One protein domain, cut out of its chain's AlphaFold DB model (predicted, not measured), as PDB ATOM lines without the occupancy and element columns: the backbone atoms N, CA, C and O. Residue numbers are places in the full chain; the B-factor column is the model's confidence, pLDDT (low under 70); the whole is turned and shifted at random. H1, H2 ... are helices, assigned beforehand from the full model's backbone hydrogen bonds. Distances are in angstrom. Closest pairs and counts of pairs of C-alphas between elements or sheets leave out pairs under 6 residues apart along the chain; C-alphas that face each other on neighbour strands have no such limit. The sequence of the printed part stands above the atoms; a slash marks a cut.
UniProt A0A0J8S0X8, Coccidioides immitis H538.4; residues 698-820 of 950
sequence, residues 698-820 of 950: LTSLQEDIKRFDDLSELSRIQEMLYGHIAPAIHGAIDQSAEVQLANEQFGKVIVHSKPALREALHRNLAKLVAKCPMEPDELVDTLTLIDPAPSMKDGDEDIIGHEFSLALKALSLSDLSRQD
ATOM      1  N   LEU A 698     140.754 149.608 147.772       71.19
ATOM      2  CA  LEU A 698     141.943 149.091 148.461       71.19
ATOM      3  C   LEU A 698     141.595 148.335 149.751       71.19
ATOM      4  O   LEU A 698     142.260 147.359 150.086       71.19
ATOM      5  N   THR A 699     140.534 148.753 150.442       74.75
ATOM      6  CA  THR A 699     140.050 148.131 151.680       74.75
ATOM      7  C   THR A 699     139.547 146.707 151.450       74.75
ATOM      8  O   THR A 699     139.959 145.800 152.163       74.75
ATOM      9  N   SER A 700     138.738 146.477 150.410       76.69
ATOM     10  CA  SER A 700     138.210 145.141 150.087       76.69
ATOM     11  C   SER A 700     139.315 144.160 149.679       76.69
ATOM     12  O   SER A 700     139.289 142.990 150.052       76.69
ATOM     13  N   LEU A 701     140.333 144.643 148.955       75.81
ATOM     14  CA  LEU A 701     141.482 143.832 148.553       75.81
ATOM     15  C   LEU A 701     142.376 143.485 149.747       75.81
ATOM     16  O   LEU A 701     142.895 142.373 149.815       75.81
ATOM     17  N   GLN A 702     142.539 144.412 150.694       81.19
ATOM     18  CA  GLN A 702     143.276 144.167 151.935       81.19
ATOM     19  C   GLN A 702     142.558 143.164 152.843       81.19
ATOM     20  O   GLN A 702     143.215 142.292 153.407       81.19
ATOM     21  N   GLU A 703     141.229 143.236 152.944       82.50
ATOM     22  CA  GLU A 703     140.428 142.244 153.671       82.50
ATOM     23  C   GLU A 703     140.548 140.844 153.052       82.50
ATOM     24  O   GLU A 703     140.731 139.870 153.781       82.50
ATOM     25  N   ASP A 704     140.516 140.742 151.720       81.44
ATOM     26  CA  ASP A 704     140.721 139.472 151.013       81.44
ATOM     27  C   ASP A 704     142.135 138.909 151.252       81.44
ATOM     28  O   ASP A 704     142.289 137.703 151.439       81.44
ATOM     29  N   ILE A 705     143.175 139.754 151.274       86.94
ATOM     30  CA  ILE A 705     144.552 139.322 151.578       86.94
ATOM     31  C   ILE A 705     144.655 138.821 153.020       86.94
ATOM     32  O   ILE A 705     145.211 137.744 153.239       86.94
ATOM     33  N   LYS A 706     144.078 139.558 153.977       86.81
ATOM     34  CA  LYS A 706     144.025 139.138 155.379       86.81
ATOM     35  C   LYS A 706     143.336 137.781 155.517       86.81
ATOM     36  O   LYS A 706     143.850 136.909 156.199       86.81
ATOM     37  N   ARG A 707     142.248 137.555 154.778       87.62
ATOM     38  CA  ARG A 707     141.551 136.265 154.761       87.62
ATOM     39  C   ARG A 707     142.441 135.109 154.293       87.62
ATOM     40  O   ARG A 707     142.367 134.022 154.857       87.62
ATOM     41  N   PHE A 708     143.283 135.314 153.276       89.31
ATOM     42  CA  PHE A 708     144.260 134.291 152.878       89.31
ATOM     43  C   PHE A 708     145.276 134.017 153.989       89.31
ATOM     44  O   PHE A 708     145.585 132.855 154.235       89.31
ATOM     45  N   ASP A 709     145.759 135.063 154.660       89.31
ATOM     46  CA  ASP A 709     146.683 134.924 155.788       89.31
ATOM     47  C   ASP A 709     146.047 134.163 156.955       89.31
ATOM     48  O   ASP A 709     146.660 133.229 157.474       89.31
ATOM     49  N   ASP A 710     144.793 134.468 157.286       88.94
ATOM     50  CA  ASP A 710     144.042 133.786 158.339       88.94
ATOM     51  C   ASP A 710     143.861 132.283 158.021       88.94
ATOM     52  O   ASP A 710     144.129 131.419 158.861       88.94
ATOM     53  N   LEU A 711     143.490 131.937 156.779       88.94
ATOM     54  CA  LEU A 711     143.343 130.541 156.327       88.94
ATOM     55  C   LEU A 711     144.682 129.780 156.262       88.94
ATOM     56  O   LEU A 711     144.740 128.575 156.547       88.94
ATOM     57  N   SER A 712     145.763 130.459 155.874       89.50
ATOM     58  CA  SER A 712     147.114 129.891 155.896       89.50
ATOM     59  C   SER A 712     147.586 129.635 157.328       89.50
ATOM     60  O   SER A 712     148.150 128.574 157.599       89.50
ATOM     61  N   GLU A 713     147.292 130.543 158.256       89.06
ATOM     62  CA  GLU A 713     147.620 130.394 159.674       89.06
ATOM     63  C   GLU A 713     146.834 129.243 160.329       89.06
ATOM     64  O   GLU A 713     147.409 128.466 161.090       89.06
ATOM     65  N   LEU A 714     145.559 129.042 159.971       89.94
ATOM     66  CA  LEU A 714     144.797 127.850 160.380       89.94
ATOM     67  C   LEU A 714     145.468 126.549 159.934       89.94
ATOM     68  O   LEU A 714     145.591 125.600 160.711       89.94
ATOM     69  N   SER A 715     145.936 126.522 158.685       91.25
ATOM     70  CA  SER A 715     146.649 125.364 158.139       91.25
ATOM     71  C   SER A 715     147.971 125.126 158.882       91.25
ATOM     72  O   SER A 715     148.339 123.976 159.114       91.25
ATOM     73  N   ARG A 716     148.650 126.195 159.323       91.00
ATOM     74  CA  ARG A 716     149.867 126.124 160.148       91.00
ATOM     75  C   ARG A 716     149.591 125.541 161.537       91.00
ATOM     76  O   ARG A 716     150.355 124.697 161.991       91.00
ATOM     77  N   ILE A 717     148.496 125.933 162.197       90.50
ATOM     78  CA  ILE A 717     148.090 125.355 163.495       90.50
ATOM     79  C   ILE A 717     147.859 123.843 163.354       90.50
ATOM     80  O   ILE A 717     148.312 123.063 164.193       90.50
ATOM     81  N   GLN A 718     147.210 123.411 162.268       92.44
ATOM     82  CA  GLN A 718     147.025 121.988 161.983       92.44
ATOM     83  C   GLN A 718     148.365 121.257 161.760       92.44
ATOM     84  O   GLN A 718     148.537 120.136 162.242       92.44
ATOM     85  N   GLU A 719     149.331 121.869 161.068       90.88
ATOM     86  CA  GLU A 719     150.671 121.290 160.892       90.88
ATOM     87  C   GLU A 719     151.450 121.175 162.198       90.88
ATOM     88  O   GLU A 719     152.080 120.142 162.425       90.88
ATOM     89  N   MET A 720     151.380 122.188 163.067       89.44
ATOM     90  CA  MET A 720     151.965 122.104 164.407       89.44
ATOM     91  C   MET A 720     151.372 120.906 165.153       89.44
ATOM     92  O   MET A 720     152.108 120.086 165.700       89.44
ATOM     93  N   LEU A 721     150.041 120.758 165.125       89.38
ATOM     94  CA  LEU A 721     149.348 119.663 165.802       89.38
ATOM     95  C   LEU A 721     149.763 118.293 165.252       89.38
ATOM     96  O   LEU A 721     149.991 117.354 166.018       89.38
ATOM     97  N   TYR A 722     149.912 118.183 163.931       90.12
ATOM     98  CA  TYR A 722     150.475 116.989 163.308       90.12
ATOM     99  C   TYR A 722     151.916 116.745 163.776       90.12
ATOM    100  O   TYR A 722     152.247 115.616 164.126       90.12
ATOM    101  N   GLY A 723     152.758 117.782 163.829       87.94
ATOM    102  CA  GLY A 723     154.135 117.711 164.324       87.94
ATOM    103  C   GLY A 723     154.224 117.195 165.761       87.94
ATOM    104  O   GLY A 723     155.070 116.355 166.055       87.94
ATOM    105  N   HIS A 724     153.289 117.593 166.625       85.12
ATOM    106  CA  HIS A 724     153.197 117.105 168.002       85.12
ATOM    107  C   HIS A 724     152.827 115.613 168.096       85.12
ATOM    108  O   HIS A 724     153.341 114.888 168.949       85.12
ATOM    109  N   ILE A 725     151.959 115.125 167.202       86.94
ATOM    110  CA  ILE A 725     151.505 113.723 167.183       86.94
ATOM    111  C   ILE A 725     152.466 112.819 166.392       86.94
ATOM    112  O   ILE A 725     152.574 111.628 166.689       86.94
ATOM    113  N   ALA A 726     153.209 113.361 165.425       87.31
ATOM    114  CA  ALA A 726     154.083 112.610 164.523       87.31
ATOM    115  C   ALA A 726     155.092 111.678 165.241       87.31
ATOM    116  O   ALA A 726     155.226 110.524 164.821       87.31
ATOM    117  N   PRO A 727     155.759 112.083 166.345       86.06
ATOM    118  CA  PRO A 727     156.653 111.200 167.095       86.06
ATOM    119  C   PRO A 727     155.949 109.984 167.713       86.06
ATOM    120  O   PRO A 727     156.545 108.913 167.805       86.06
ATOM    121  N   ALA A 728     154.682 110.128 168.118       82.12
ATOM    122  CA  ALA A 728     153.887 109.050 168.710       82.12
ATOM    123  C   ALA A 728     153.504 107.967 167.691       82.12
ATOM    124  O   ALA A 728     153.358 106.798 168.045       82.12
ATOM    125  N   ILE A 729     153.358 108.353 166.421       86.38
ATOM    126  CA  ILE A 729     152.900 107.470 165.340       86.38
ATOM    127  C   ILE A 729     154.041 106.913 164.477       86.38
ATOM    128  O   ILE A 729     153.805 106.024 163.669       86.38
ATOM    129  N   HIS A 730     155.286 107.364 164.678       81.06
ATOM    130  CA  HIS A 730     156.453 106.996 163.858       81.06
ATOM    131  C   HIS A 730     156.712 105.477 163.739       81.06
ATOM    132  O   HIS A 730     157.325 105.026 162.775       81.06
ATOM    133  N   GLY A 731     156.260 104.678 164.713       77.31
ATOM    134  CA  GLY A 731     156.408 103.216 164.727       77.31
ATOM    135  C   GLY A 731     155.266 102.426 164.073       77.31
ATOM    136  O   GLY A 731     155.273 101.195 164.154       77.31
ATOM    137  N   ALA A 732     154.270 103.090 163.485       85.62
ATOM    138  CA  ALA A 732     153.126 102.437 162.855       85.62
ATOM    139  C   ALA A 732     153.493 101.748 161.529       85.62
ATOM    140  O   ALA A 732     154.348 102.208 160.779       85.62
ATOM    141  N   ILE A 733     152.817 100.635 161.231       80.75
ATOM    142  CA  ILE A 733     153.040  99.852 160.001       80.75
ATOM    143  C   ILE A 733     152.179 100.379 158.843       80.75
ATOM    144  O   ILE A 733     152.577 100.297 157.683       80.75
ATOM    145  N   ASP A 734     150.998 100.906 159.156       87.56
ATOM    146  CA  ASP A 734     150.058 101.483 158.203       87.56
ATOM    147  C   ASP A 734     149.286 102.649 158.838       87.56
ATOM    148  O   ASP A 734     149.358 102.885 160.047       87.56
ATOM    149  N   GLN A 735     148.512 103.360 158.021       83.12
ATOM    150  CA  GLN A 735     147.733 104.516 158.460       83.12
ATOM    151  C   GLN A 735     146.679 104.160 159.524       83.12
ATOM    152  O   GLN A 735     146.359 104.973 160.385       83.12
ATOM    153  N   SER A 736     146.141 102.936 159.510       87.56
ATOM    154  CA  SER A 736     145.172 102.504 160.526       87.56
ATOM    155  C   SER A 736     145.835 102.336 161.897       87.56
ATOM    156  O   SER A 736     145.277 102.746 162.917       87.56
ATOM    157  N   ALA A 737     147.067 101.822 161.907       87.75
ATOM    158  CA  ALA A 737     147.911 101.719 163.081       87.75
ATOM    159  C   ALA A 737     148.375 103.101 163.563       87.75
ATOM    160  O   ALA A 737     148.406 103.318 164.770       87.75
ATOM    161  N   GLU A 738     148.665 104.053 162.666       87.88
ATOM    162  CA  GLU A 738     148.977 105.445 163.042       87.88
ATOM    163  C   GLU A 738     147.822 106.066 163.840       87.88
ATOM    164  O   GLU A 738     148.030 106.603 164.929       87.88
ATOM    165  N   VAL A 739     146.586 105.923 163.354       89.50
ATOM    166  CA  VAL A 739     145.395 106.447 164.042       89.50
ATOM    167  C   VAL A 739     145.147 105.726 165.365       89.50
ATOM    168  O   VAL A 739     144.774 106.361 166.356       89.50
ATOM    169  N   GLN A 740     145.361 104.409 165.414       88.06
ATOM    170  CA  GLN A 740     145.212 103.650 166.653       88.06
ATOM    171  C   GLN A 740     146.240 104.086 167.704       88.06
ATOM    172  O   GLN A 740     145.851 104.350 168.841       88.06
ATOM    173  N   LEU A 741     147.517 104.223 167.331       88.12
ATOM    174  CA  LEU A 741     148.577 104.698 168.225       88.12
ATOM    175  C   LEU A 741     148.309 106.128 168.705       88.12
ATOM    176  O   LEU A 741     148.429 106.400 169.900       88.12
ATOM    177  N   ALA A 742     147.869 107.020 167.811       87.50
ATOM    178  CA  ALA A 742     147.473 108.375 168.184       87.50
ATOM    179  C   ALA A 742     146.328 108.363 169.212       87.50
ATOM    180  O   ALA A 742     146.412 109.017 170.248       87.50
ATOM    181  N   ASN A 743     145.281 107.565 168.987       87.44
ATOM    182  CA  ASN A 743     144.151 107.461 169.914       87.44
ATOM    183  C   ASN A 743     144.547 106.811 171.253       87.44
ATOM    184  O   ASN A 743     144.053 107.189 172.314       87.44
ATOM    185  N   GLU A 744     145.454 105.833 171.225       86.00
ATOM    186  CA  GLU A 744     146.001 105.222 172.431       86.00
ATOM    187  C   GLU A 744     146.891 106.184 173.218       86.00
ATOM    188  O   GLU A 744     146.977 106.046 174.433       86.00
ATOM    189  N   GLN A 745     147.573 107.137 172.593       85.31
ATOM    190  CA  GLN A 745     148.432 108.070 173.323       85.31
ATOM    191  C   GLN A 745     147.689 109.327 173.785       85.31
ATOM    192  O   GLN A 745     147.939 109.791 174.894       85.31
ATOM    193  N   PHE A 746     146.765 109.837 172.968       86.00
ATOM    194  CA  PHE A 746     146.147 111.152 173.151       86.00
ATOM    195  C   PHE A 746     144.641 111.115 173.478       86.00
ATOM    196  O   PHE A 746     144.052 112.169 173.690       86.00
ATOM    197  N   GLY A 747     144.004 109.936 173.513       84.75
ATOM    198  CA  GLY A 747     142.562 109.760 173.766       84.75
ATOM    199  C   GLY A 747     142.231 108.807 174.925       84.75
ATOM    200  O   GLY A 747     141.211 108.110 174.895       84.75
ATOM    201  N   LYS A 748     143.106 108.709 175.933       84.25
ATOM    202  CA  LYS A 748     142.986 107.789 177.076       84.25
ATOM    203  C   LYS A 748     142.322 108.392 178.308       84.25
ATOM    204  O   LYS A 748     141.634 107.638 178.994       84.25
ATOM    205  N   VAL A 749     142.560 109.663 178.628       83.94
ATOM    206  CA  VAL A 749     142.206 110.259 179.928       83.94
ATOM    207  C   VAL A 749     140.927 111.088 179.823       83.94
ATOM    208  O   VAL A 749     139.947 110.771 180.495       83.94
ATOM    209  N   ILE A 750     140.889 112.103 178.960       84.12
ATOM    210  CA  ILE A 750     139.784 113.082 178.906       84.12
ATOM    211  C   ILE A 750     138.501 112.479 178.346       84.12
ATOM    212  O   ILE A 750     137.405 112.746 178.842       84.12
ATOM    213  N   VAL A 751     138.633 111.672 177.294       86.56
ATOM    214  CA  VAL A 751     137.500 111.081 176.567       86.56
ATOM    215  C   VAL A 751     137.152 109.670 177.061       86.56
ATOM    216  O   VAL A 751     136.346 108.980 176.446       86.56
ATOM    217  N   HIS A 752     137.736 109.214 178.179       84.81
ATOM    218  CA  HIS A 752     137.554 107.843 178.676       84.81
ATOM    219  C   HIS A 752     136.091 107.498 178.982       84.81
ATOM    220  O   HIS A 752     135.623 106.424 178.607       84.81
ATOM    221  N   SER A 753     135.384 108.405 179.662       83.56
ATOM    222  CA  SER A 753     133.981 108.231 180.056       83.56
ATOM    223  C   SER A 753     132.983 108.759 179.022       83.56
ATOM    224  O   SER A 753     131.789 108.643 179.253       83.56
ATOM    225  N   LYS A 754     133.462 109.323 177.903       89.00
ATOM    226  CA  LYS A 754     132.663 110.084 176.930       89.00
ATOM    227  C   LYS A 754     132.761 109.448 175.535       89.00
ATOM    228  O   LYS A 754     133.643 109.816 174.748       89.00
ATOM    229  N   PRO A 755     131.951 108.417 175.238       88.62
ATOM    230  CA  PRO A 755     132.111 107.610 174.031       88.62
ATOM    231  C   PRO A 755     131.894 108.390 172.728       88.62
ATOM    232  O   PRO A 755     132.594 108.109 171.753       88.62
ATOM    233  N   ALA A 756     130.981 109.368 172.685       87.88
ATOM    234  CA  ALA A 756     130.714 110.137 171.468       87.88
ATOM    235  C   ALA A 756     131.854 111.122 171.164       87.88
ATOM    236  O   ALA A 756     132.287 111.237 170.015       87.88
ATOM    237  N   LEU A 757     132.408 111.775 172.190       88.00
ATOM    238  CA  LEU A 757     133.587 112.635 172.033       88.00
ATOM    239  C   LEU A 757     134.846 111.839 171.683       88.00
ATOM    240  O   LEU A 757     135.673 112.311 170.903       88.00
ATOM    241  N   ARG A 758     134.976 110.609 172.190       90.19
ATOM    242  CA  ARG A 758     136.052 109.699 171.781       90.19
ATOM    243  C   ARG A 758     135.949 109.313 170.306       90.19
ATOM    244  O   ARG A 758     136.964 109.259 169.616       90.19
ATOM    245  N   GLU A 759     134.738 109.056 169.821       89.31
ATOM    246  CA  GLU A 759     134.472 108.768 168.408       89.31
ATOM    247  C   GLU A 759     134.764 109.992 167.519       89.31
ATOM    248  O   GLU A 759     135.379 109.858 166.459       89.31
ATOM    249  N   ALA A 760     134.402 111.200 167.967       88.81
ATOM    250  CA  ALA A 760     134.751 112.451 167.289       88.81
ATOM    251  C   ALA A 760     136.272 112.671 167.220       88.81
ATOM    252  O   ALA A 760     136.807 112.868 166.128       88.81
ATOM    253  N   LEU A 761     136.982 112.539 168.347       91.38
ATOM    254  CA  LEU A 761     138.441 112.651 168.391       91.38
ATOM    255  C   LEU A 761     139.111 111.616 167.478       91.38
ATOM    256  O   LEU A 761     140.024 111.957 166.733       91.38
ATOM    257  N   HIS A 762     138.634 110.369 167.475       91.38
ATOM    258  CA  HIS A 762     139.164 109.325 166.596       91.38
ATOM    259  C   HIS A 762     139.028 109.686 165.107       91.38
ATOM    260  O   HIS A 762     139.994 109.547 164.355       91.38
ATOM    261  N   ARG A 763     137.862 110.195 164.683       91.19
ATOM    262  CA  ARG A 763     137.642 110.665 163.302       91.19
ATOM    263  C   ARG A 763     138.559 111.835 162.942       91.19
ATOM    264  O   ARG A 763     139.127 111.850 161.850       91.19
ATOM    265  N   ASN A 764     138.741 112.781 163.859       92.44
ATOM    266  CA  ASN A 764     139.587 113.945 163.620       92.44
ATOM    267  C   ASN A 764     141.078 113.580 163.568       92.44
ATOM    268  O   ASN A 764     141.789 114.048 162.682       92.44
ATOM    269  N   LEU A 765     141.544 112.687 164.447       91.94
ATOM    270  CA  LEU A 765     142.904 112.142 164.391       91.94
ATOM    271  C   LEU A 765     143.144 111.385 163.081       91.94
ATOM    272  O   LEU A 765     144.212 111.520 162.494       91.94
ATOM    273  N   ALA A 766     142.146 110.652 162.572       92.19
ATOM    274  CA  ALA A 766     142.242 110.011 161.262       92.19
ATOM    275  C   ALA A 766     142.461 111.021 160.125       92.19
ATOM    276  O   ALA A 766     143.337 110.809 159.286       92.19
ATOM    277  N   LYS A 767     141.727 112.144 160.127       91.94
ATOM    278  CA  LYS A 767     141.934 113.243 159.167       91.94
ATOM    279  C   LYS A 767     143.310 113.890 159.308       91.94
ATOM    280  O   LYS A 767     143.981 114.117 158.302       91.94
ATOM    281  N   LEU A 768     143.740 114.157 160.540       92.12
ATOM    282  CA  LEU A 768     145.030 114.778 160.823       92.12
ATOM    283  C   LEU A 768     146.193 113.905 160.335       92.12
ATOM    284  O   LEU A 768     147.073 114.394 159.631       92.12
ATOM    285  N   VAL A 769     146.163 112.607 160.651       91.00
ATOM    286  CA  VAL A 769     147.159 111.616 160.209       91.00
ATOM    287  C   VAL A 769     147.167 111.486 158.682       91.00
ATOM    288  O   VAL A 769     148.229 111.455 158.069       91.00
ATOM    289  N   ALA A 770     145.989 111.505 158.047       90.25
ATOM    290  CA  ALA A 770     145.858 111.538 156.589       90.25
ATOM    291  C   ALA A 770     146.354 112.837 155.934       90.25
ATOM    292  O   ALA A 770     146.389 112.915 154.705       90.25
ATOM    293  N   LYS A 771     146.716 113.857 156.728       89.81
ATOM    294  CA  LYS A 771     147.018 115.220 156.268       89.81
ATOM    295  C   LYS A 771     145.881 115.816 155.432       89.81
ATOM    296  O   LYS A 771     146.118 116.565 154.483       89.81
ATOM    297  N   CYS A 772     144.643 115.482 155.784       91.81
ATOM    298  CA  CYS A 772     143.457 116.094 155.200       91.81
ATOM    299  C   CYS A 772     143.173 117.435 155.888       91.81
ATOM    300  O   CYS A 772     143.312 117.506 157.110       91.81
ATOM    301  N   PRO A 773     142.753 118.487 155.161       90.50
ATOM    302  CA  PRO A 773     142.319 119.735 155.775       90.50
ATOM    303  C   PRO A 773     141.212 119.487 156.798       90.50
ATOM    304  O   PRO A 773     140.250 118.771 156.514       90.50
ATOM    305  N   MET A 774     141.366 120.066 157.982       90.56
ATOM    306  CA  MET A 774     140.355 120.016 159.032       90.56
ATOM    307  C   MET A 774     139.529 121.294 159.006       90.56
ATOM    308  O   MET A 774     140.062 122.387 158.784       90.56
ATOM    309  N   GLU A 775     138.229 121.151 159.237       89.19
ATOM    310  CA  GLU A 775     137.367 122.309 159.452       89.19
ATOM    311  C   GLU A 775     137.702 122.981 160.797       89.19
ATOM    312  O   GLU A 775     138.262 122.334 161.691       89.19
ATOM    313  N   PRO A 776     137.388 124.278 160.982       87.81
ATOM    314  CA  PRO A 776     137.766 124.989 162.201       87.81
ATOM    315  C   PRO A 776     137.168 124.373 163.473       87.81
ATOM    316  O   PRO A 776     137.826 124.349 164.509       87.81
ATOM    317  N   ASP A 777     135.948 123.838 163.402       87.50
ATOM    318  CA  ASP A 777     135.294 123.126 164.503       87.50
ATOM    319  C   ASP A 777     135.974 121.786 164.814       87.50
ATOM    320  O   ASP A 777     136.224 121.479 165.978       87.50
ATOM    321  N   GLU A 778     136.365 121.030 163.787       90.38
ATOM    322  CA  GLU A 778     137.134 119.789 163.944       90.38
ATOM    323  C   GLU A 778     138.508 120.047 164.574       90.38
ATOM    324  O   GLU A 778     138.946 119.299 165.455       90.38
ATOM    325  N   LEU A 779     139.190 121.116 164.154       91.00
ATOM    326  CA  LEU A 779     140.487 121.510 164.702       91.00
ATOM    327  C   LEU A 779     140.368 121.912 166.180       91.00
ATOM    328  O   LEU A 779     141.155 121.445 167.006       91.00
ATOM    329  N   VAL A 780     139.352 122.706 166.528       90.62
ATOM    330  CA  VAL A 780     139.051 123.112 167.914       90.62
ATOM    331  C   VAL A 780     138.705 121.909 168.785       90.62
ATOM    332  O   VAL A 780     139.235 121.769 169.890       90.62
ATOM    333  N   ASP A 781     137.856 121.005 168.298       89.75
ATOM    334  CA  ASP A 781     137.530 119.776 169.017       89.75
ATOM    335  C   ASP A 781     138.785 118.937 169.262       89.75
ATOM    336  O   ASP A 781     138.990 118.438 170.364       89.75
ATOM    337  N   THR A 782     139.674 118.833 168.278       92.00
ATOM    338  CA  THR A 782     140.896 118.027 168.408       92.00
ATOM    339  C   THR A 782     141.854 118.614 169.438       92.00
ATOM    340  O   THR A 782     142.269 117.908 170.354       92.00
ATOM    341  N   LEU A 783     142.139 119.918 169.355       90.75
ATOM    342  CA  LEU A 783     142.993 120.620 170.321       90.75
ATOM    343  C   LEU A 783     142.433 120.540 171.750       90.75
ATOM    344  O   LEU A 783     143.177 120.368 172.712       90.75
ATOM    345  N   THR A 784     141.109 120.616 171.908       91.25
ATOM    346  CA  THR A 784     140.470 120.613 173.233       91.25
ATOM    347  C   THR A 784     140.195 119.222 173.806       91.25
ATOM    348  O   THR A 784     139.947 119.123 175.008       91.25
ATOM    349  N   LEU A 785     140.230 118.154 173.003       91.00
ATOM    350  CA  LEU A 785     139.977 116.778 173.455       91.00
ATOM    351  C   LEU A 785     141.249 115.938 173.628       91.00
ATOM    352  O   LEU A 785     141.176 114.889 174.268       91.00
ATOM    353  N   ILE A 786     142.391 116.385 173.095       88.62
ATOM    354  CA  ILE A 786     143.680 115.702 173.253       88.62
ATOM    355  C   ILE A 786     144.155 115.721 174.714       88.62
ATOM    356  O   ILE A 786     144.076 116.738 175.421       88.62
ATOM    357  N   ASP A 787     144.663 114.568 175.157       83.94
ATOM    358  CA  ASP A 787     145.351 114.405 176.432       83.94
ATOM    359  C   ASP A 787     146.698 115.142 176.429       83.94
ATOM    360  O   ASP A 787     147.477 114.970 175.487       83.94
ATOM    361  N   PRO A 788     147.035 115.894 177.496       70.69
ATOM    362  CA  PRO A 788     148.371 116.452 177.658       70.69
ATOM    363  C   PRO A 788     149.347 115.291 177.883       70.69
ATOM    364  O   PRO A 788     149.432 114.722 178.975       70.69
ATOM    365  N   ALA A 789     150.035 114.867 176.825       60.28
ATOM    366  CA  ALA A 789     150.941 113.731 176.902       60.28
ATOM    367  C   ALA A 789     152.154 114.074 177.792       60.28
ATOM    368  O   ALA A 789     152.718 115.165 177.677       60.28
ATOM    369  N   PRO A 790     152.603 113.159 178.675       52.00
ATOM    370  CA  PRO A 790     153.791 113.383 179.486       52.00
ATOM    371  C   PRO A 790     155.032 113.409 178.589       52.00
ATOM    372  O   PRO A 790     155.460 112.370 178.091       52.00
ATOM    373  N   SER A 791     155.570 114.616 178.390       47.00
ATOM    374  CA  SER A 791     156.915 114.956 177.906       47.00
ATOM    375  C   SER A 791     157.701 113.787 177.286       47.00
ATOM    376  O   SER A 791     158.493 113.118 177.964       47.00
ATOM    377  N   MET A 792     157.537 113.571 175.981       50.34
ATOM    378  CA  MET A 792     158.630 113.005 175.193       50.34
ATOM    379  C   MET A 792     159.727 114.072 175.179       50.34
ATOM    380  O   MET A 792     159.466 115.213 174.820       50.34
ATOM    381  N   LYS A 793     160.929 113.722 175.641       48.09
ATOM    382  CA  LYS A 793     162.026 114.652 175.983       48.09
ATOM    383  C   LYS A 793     162.581 115.499 174.822       48.09
ATOM    384  O   LYS A 793     163.493 116.275 175.065       48.09
ATOM    385  N   ASP A 794     162.014 115.367 173.625       47.44
ATOM    386  CA  ASP A 794     162.414 116.051 172.390       47.44
ATOM    387  C   ASP A 794     161.207 116.652 171.622       47.44
ATOM    388  O   ASP A 794     161.324 116.941 170.436       47.44
ATOM    389  N   GLY A 795     160.023 116.774 172.243       46.88
ATOM    390  CA  GLY A 795     158.826 117.329 171.590       46.88
ATOM    391  C   GLY A 795     158.718 118.848 171.746       46.88
ATOM    392  O   GLY A 795     158.901 119.338 172.857       46.88
ATOM    393  N   ASP A 796     158.401 119.550 170.651       49.03
ATOM    394  CA  ASP A 796     158.243 121.011 170.588       49.03
ATOM    395  C   ASP A 796     157.417 121.555 171.768       49.03
ATOM    396  O   ASP A 796     156.273 121.142 171.996       49.03
ATOM    397  N   GLU A 797     158.000 122.510 172.501       57.41
ATOM    398  CA  GLU A 797     157.352 123.253 173.594       57.41
ATOM    399  C   GLU A 797     156.146 124.083 173.099       57.41
ATOM    400  O   GLU A 797     155.343 124.544 173.903       57.41
ATOM    401  N   ASP A 798     155.969 124.209 171.780       65.19
ATOM    402  CA  ASP A 798     155.050 125.147 171.131       65.19
ATOM    403  C   ASP A 798     153.548 124.827 171.297       65.19
ATOM    404  O   ASP A 798     152.717 125.714 171.107       65.19
ATOM    405  N   ILE A 799     153.164 123.579 171.609       76.06
ATOM    406  CA  ILE A 799     151.740 123.188 171.765       76.06
ATOM    407  C   ILE A 799     151.371 122.867 173.211       76.06
ATOM    408  O   ILE A 799     150.243 123.136 173.628       76.06
ATOM    409  N   ILE A 800     152.290 122.274 173.973       76.06
ATOM    410  CA  ILE A 800     151.985 121.731 175.298       76.06
ATOM    411  C   ILE A 800     151.638 122.879 176.250       76.06
ATOM    412  O   ILE A 800     152.487 123.698 176.588       76.06
ATOM    413  N   GLY A 801     150.398 122.905 176.738       77.38
ATOM    414  CA  GLY A 801     149.889 123.975 177.600       77.38
ATOM    415  C   GLY A 801     149.325 125.193 176.862       77.38
ATOM    416  O   GLY A 801     148.778 126.074 177.527       77.38
ATOM    417  N   HIS A 802     149.405 125.211 175.528       85.44
ATOM    418  CA  HIS A 802     148.876 126.249 174.640       85.44
ATOM    419  C   HIS A 802     147.718 125.727 173.763       85.44
ATOM    420  O   HIS A 802     147.280 126.380 172.819       85.44
ATOM    421  N   GLU A 803     147.173 124.538 174.047       88.56
ATOM    422  CA  GLU A 803     146.178 123.884 173.187       88.56
ATOM    423  C   GLU A 803     144.881 124.704 173.086       88.56
ATOM    424  O   GLU A 803     144.301 124.860 172.010       88.56
ATOM    425  N   PHE A 804     144.435 125.273 174.209       89.12
ATOM    426  CA  PHE A 804     143.225 126.097 174.266       89.12
ATOM    427  C   PHE A 804     143.430 127.500 173.688       89.12
ATOM    428  O   PHE A 804     142.505 128.031 173.073       89.12
ATOM    429  N   SER A 805     144.620 128.094 173.836       88.56
ATOM    430  CA  SER A 805     144.938 129.391 173.226       88.56
ATOM    431  C   SER A 805     145.066 129.260 171.705       88.56
ATOM    432  O   SER A 805     144.501 130.077 170.977       88.56
ATOM    433  N   LEU A 806     145.667 128.172 171.208       88.75
ATOM    434  CA  LEU A 806     145.673 127.818 169.784       88.75
ATOM    435  C   LEU A 806     144.265 127.533 169.244       88.75
ATOM    436  O   LEU A 806     143.948 127.956 168.133       88.75
ATOM    437  N   ALA A 807     143.395 126.876 170.016       90.38
ATOM    438  CA  ALA A 807     142.004 126.643 169.618       90.38
ATOM    439  C   ALA A 807     141.189 127.951 169.549       90.38
ATOM    440  O   ALA A 807     140.419 128.150 168.608       90.38
ATOM    441  N   LEU A 808     141.388 128.879 170.493       88.19
ATOM    442  CA  LEU A 808     140.780 130.217 170.445       88.19
ATOM    443  C   LEU A 808     141.296 131.024 169.256       88.19
ATOM    444  O   LEU A 808     140.508 131.649 168.543       88.19
ATOM    445  N   LYS A 809     142.607 130.958 168.999       87.38
ATOM    446  CA  LYS A 809     143.214 131.561 167.815       87.38
ATOM    447  C   LYS A 809     142.595 130.980 166.544       87.38
ATOM    448  O   LYS A 809     142.171 131.750 165.687       87.38
ATOM    449  N   ALA A 810     142.426 129.660 166.453       89.00
ATOM    450  CA  ALA A 810     141.771 129.018 165.317       89.00
ATOM    451  C   ALA A 810     140.316 129.490 165.114       89.00
ATOM    452  O   ALA A 810     139.918 129.793 163.992       89.00
ATOM    453  N   LEU A 811     139.528 129.656 166.183       87.94
ATOM    454  CA  LEU A 811     138.189 130.249 166.061       87.94
ATOM    455  C   LEU A 811     138.242 131.700 165.564       87.94
ATOM    456  O   LEU A 811     137.446 132.070 164.701       87.94
ATOM    457  N   SER A 812     139.189 132.500 166.063       85.25
ATOM    458  CA  SER A 812     139.328 133.914 165.684       85.25
ATOM    459  C   SER A 812     139.747 134.126 164.224       85.25
ATOM    460  O   SER A 812     139.313 135.095 163.607       85.25
ATOM    461  N   LEU A 813     140.542 133.204 163.670       84.94
ATOM    462  CA  LEU A 813     140.996 133.208 162.274       84.94
ATOM    463  C   LEU A 813     139.949 132.620 161.314       84.94
ATOM    464  O   LEU A 813     140.081 132.718 160.098       84.94
ATOM    465  N   SER A 814     138.917 131.958 161.838       84.44
ATOM    466  CA  SER A 814     137.901 131.311 161.014       84.44
ATOM    467  C   SER A 814     136.842 132.293 160.502       84.44
ATOM    468  O   SER A 814     136.384 133.195 161.207       84.44
ATOM    469  N   ASP A 815     136.338 132.029 159.295       81.38
ATOM    470  CA  ASP A 815     135.194 132.753 158.722       81.38
ATOM    471  C   ASP A 815     133.850 132.424 159.415       81.38
ATOM    472  O   ASP A 815     132.814 132.992 159.057       81.38
ATOM    473  N   LEU A 816     133.833 131.530 160.417       78.81
ATOM    474  CA  LEU A 816     132.610 131.094 161.108       78.81
ATOM    475  C   LEU A 816     131.875 132.262 161.767       78.81
ATOM    476  O   LEU A 816     130.652 132.323 161.710       78.81
ATOM    477  N   SER A 817     132.612 133.225 162.323       75.56
ATOM    478  CA  SER A 817     132.033 134.427 162.935       75.56
ATOM    479  C   SER A 817     131.220 135.280 161.950       75.56
ATOM    480  O   SER A 817     130.293 135.974 162.366       75.56
ATOM    481  N   ARG A 818     131.543 135.218 160.648       77.44
ATOM    482  CA  ARG A 818     130.833 135.920 159.567       77.44
ATOM    483  C   ARG A 818     129.688 135.087 158.988       77.44
ATOM    484  O   ARG A 818     128.666 135.656 158.615       77.44
ATOM    485  N   GLN A 819     129.871 133.771 158.880       80.25
ATOM    486  CA  GLN A 819     128.901 132.862 158.260       80.25
ATOM    487  C   GLN A 819     127.760 132.479 159.207       80.25
ATOM    488  O   GLN A 819     126.597 132.527 158.814       80.25
ATOM    489  N   ASP A 820     128.096 132.113 160.445       81.81
ATOM    490  CA  ASP A 820     127.150 131.693 161.477       81.81
ATOM    491  C   ASP A 820     127.632 132.175 162.865       81.81
ATOM    492  O   ASP A 820     128.328 131.457 163.598       81.81
TER     493      ASP A 820
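AT A GLANCE: This is residues 698 to 820 of the 950 residues of a protein of Coccidioides immitis H538.4 (UniProt A0A0J8S0X8). One long helix, H1, makes the long axis; the hairpin H4 and H5 packs along it, H2 lies across its last residues, H3 packs between H2 and H4, and residues 698 to 705 stick out. The 123 printed residues, all helix by class, have six named helices, H1 to H6 in order. The whole is compact, radius of gyration of the C-alphas 15.5 A, spanning 51 by 31 by 27 A.

IN THESE COORDINATES: Find C-alpha 698 at (141.943, 149.091, 148.461); H1 runs 46.2 A to residue 729, with a kink of 27 degrees near 723. Next come H2, residues 735 to 746, H3, 755 to 769, H4, 776 to 785, H5, 803 to 813, and H6, 816 to 819, ending at (128.901, 132.862, 158.260).

HOW THE PARTS SIT: H1, H4 and H5 form a bundle, helices side by side. H1 touches H5, closest C-alphas Asp 710 and Leu 813, 5.0 A. In H1, 26 of 28 O i to N i+4 pairs are within hydrogen-bond range.

THE WHOLE: The printed part has no cut. Link 786 to 802 is long; residues 789 to 798 have pLDDT under 70.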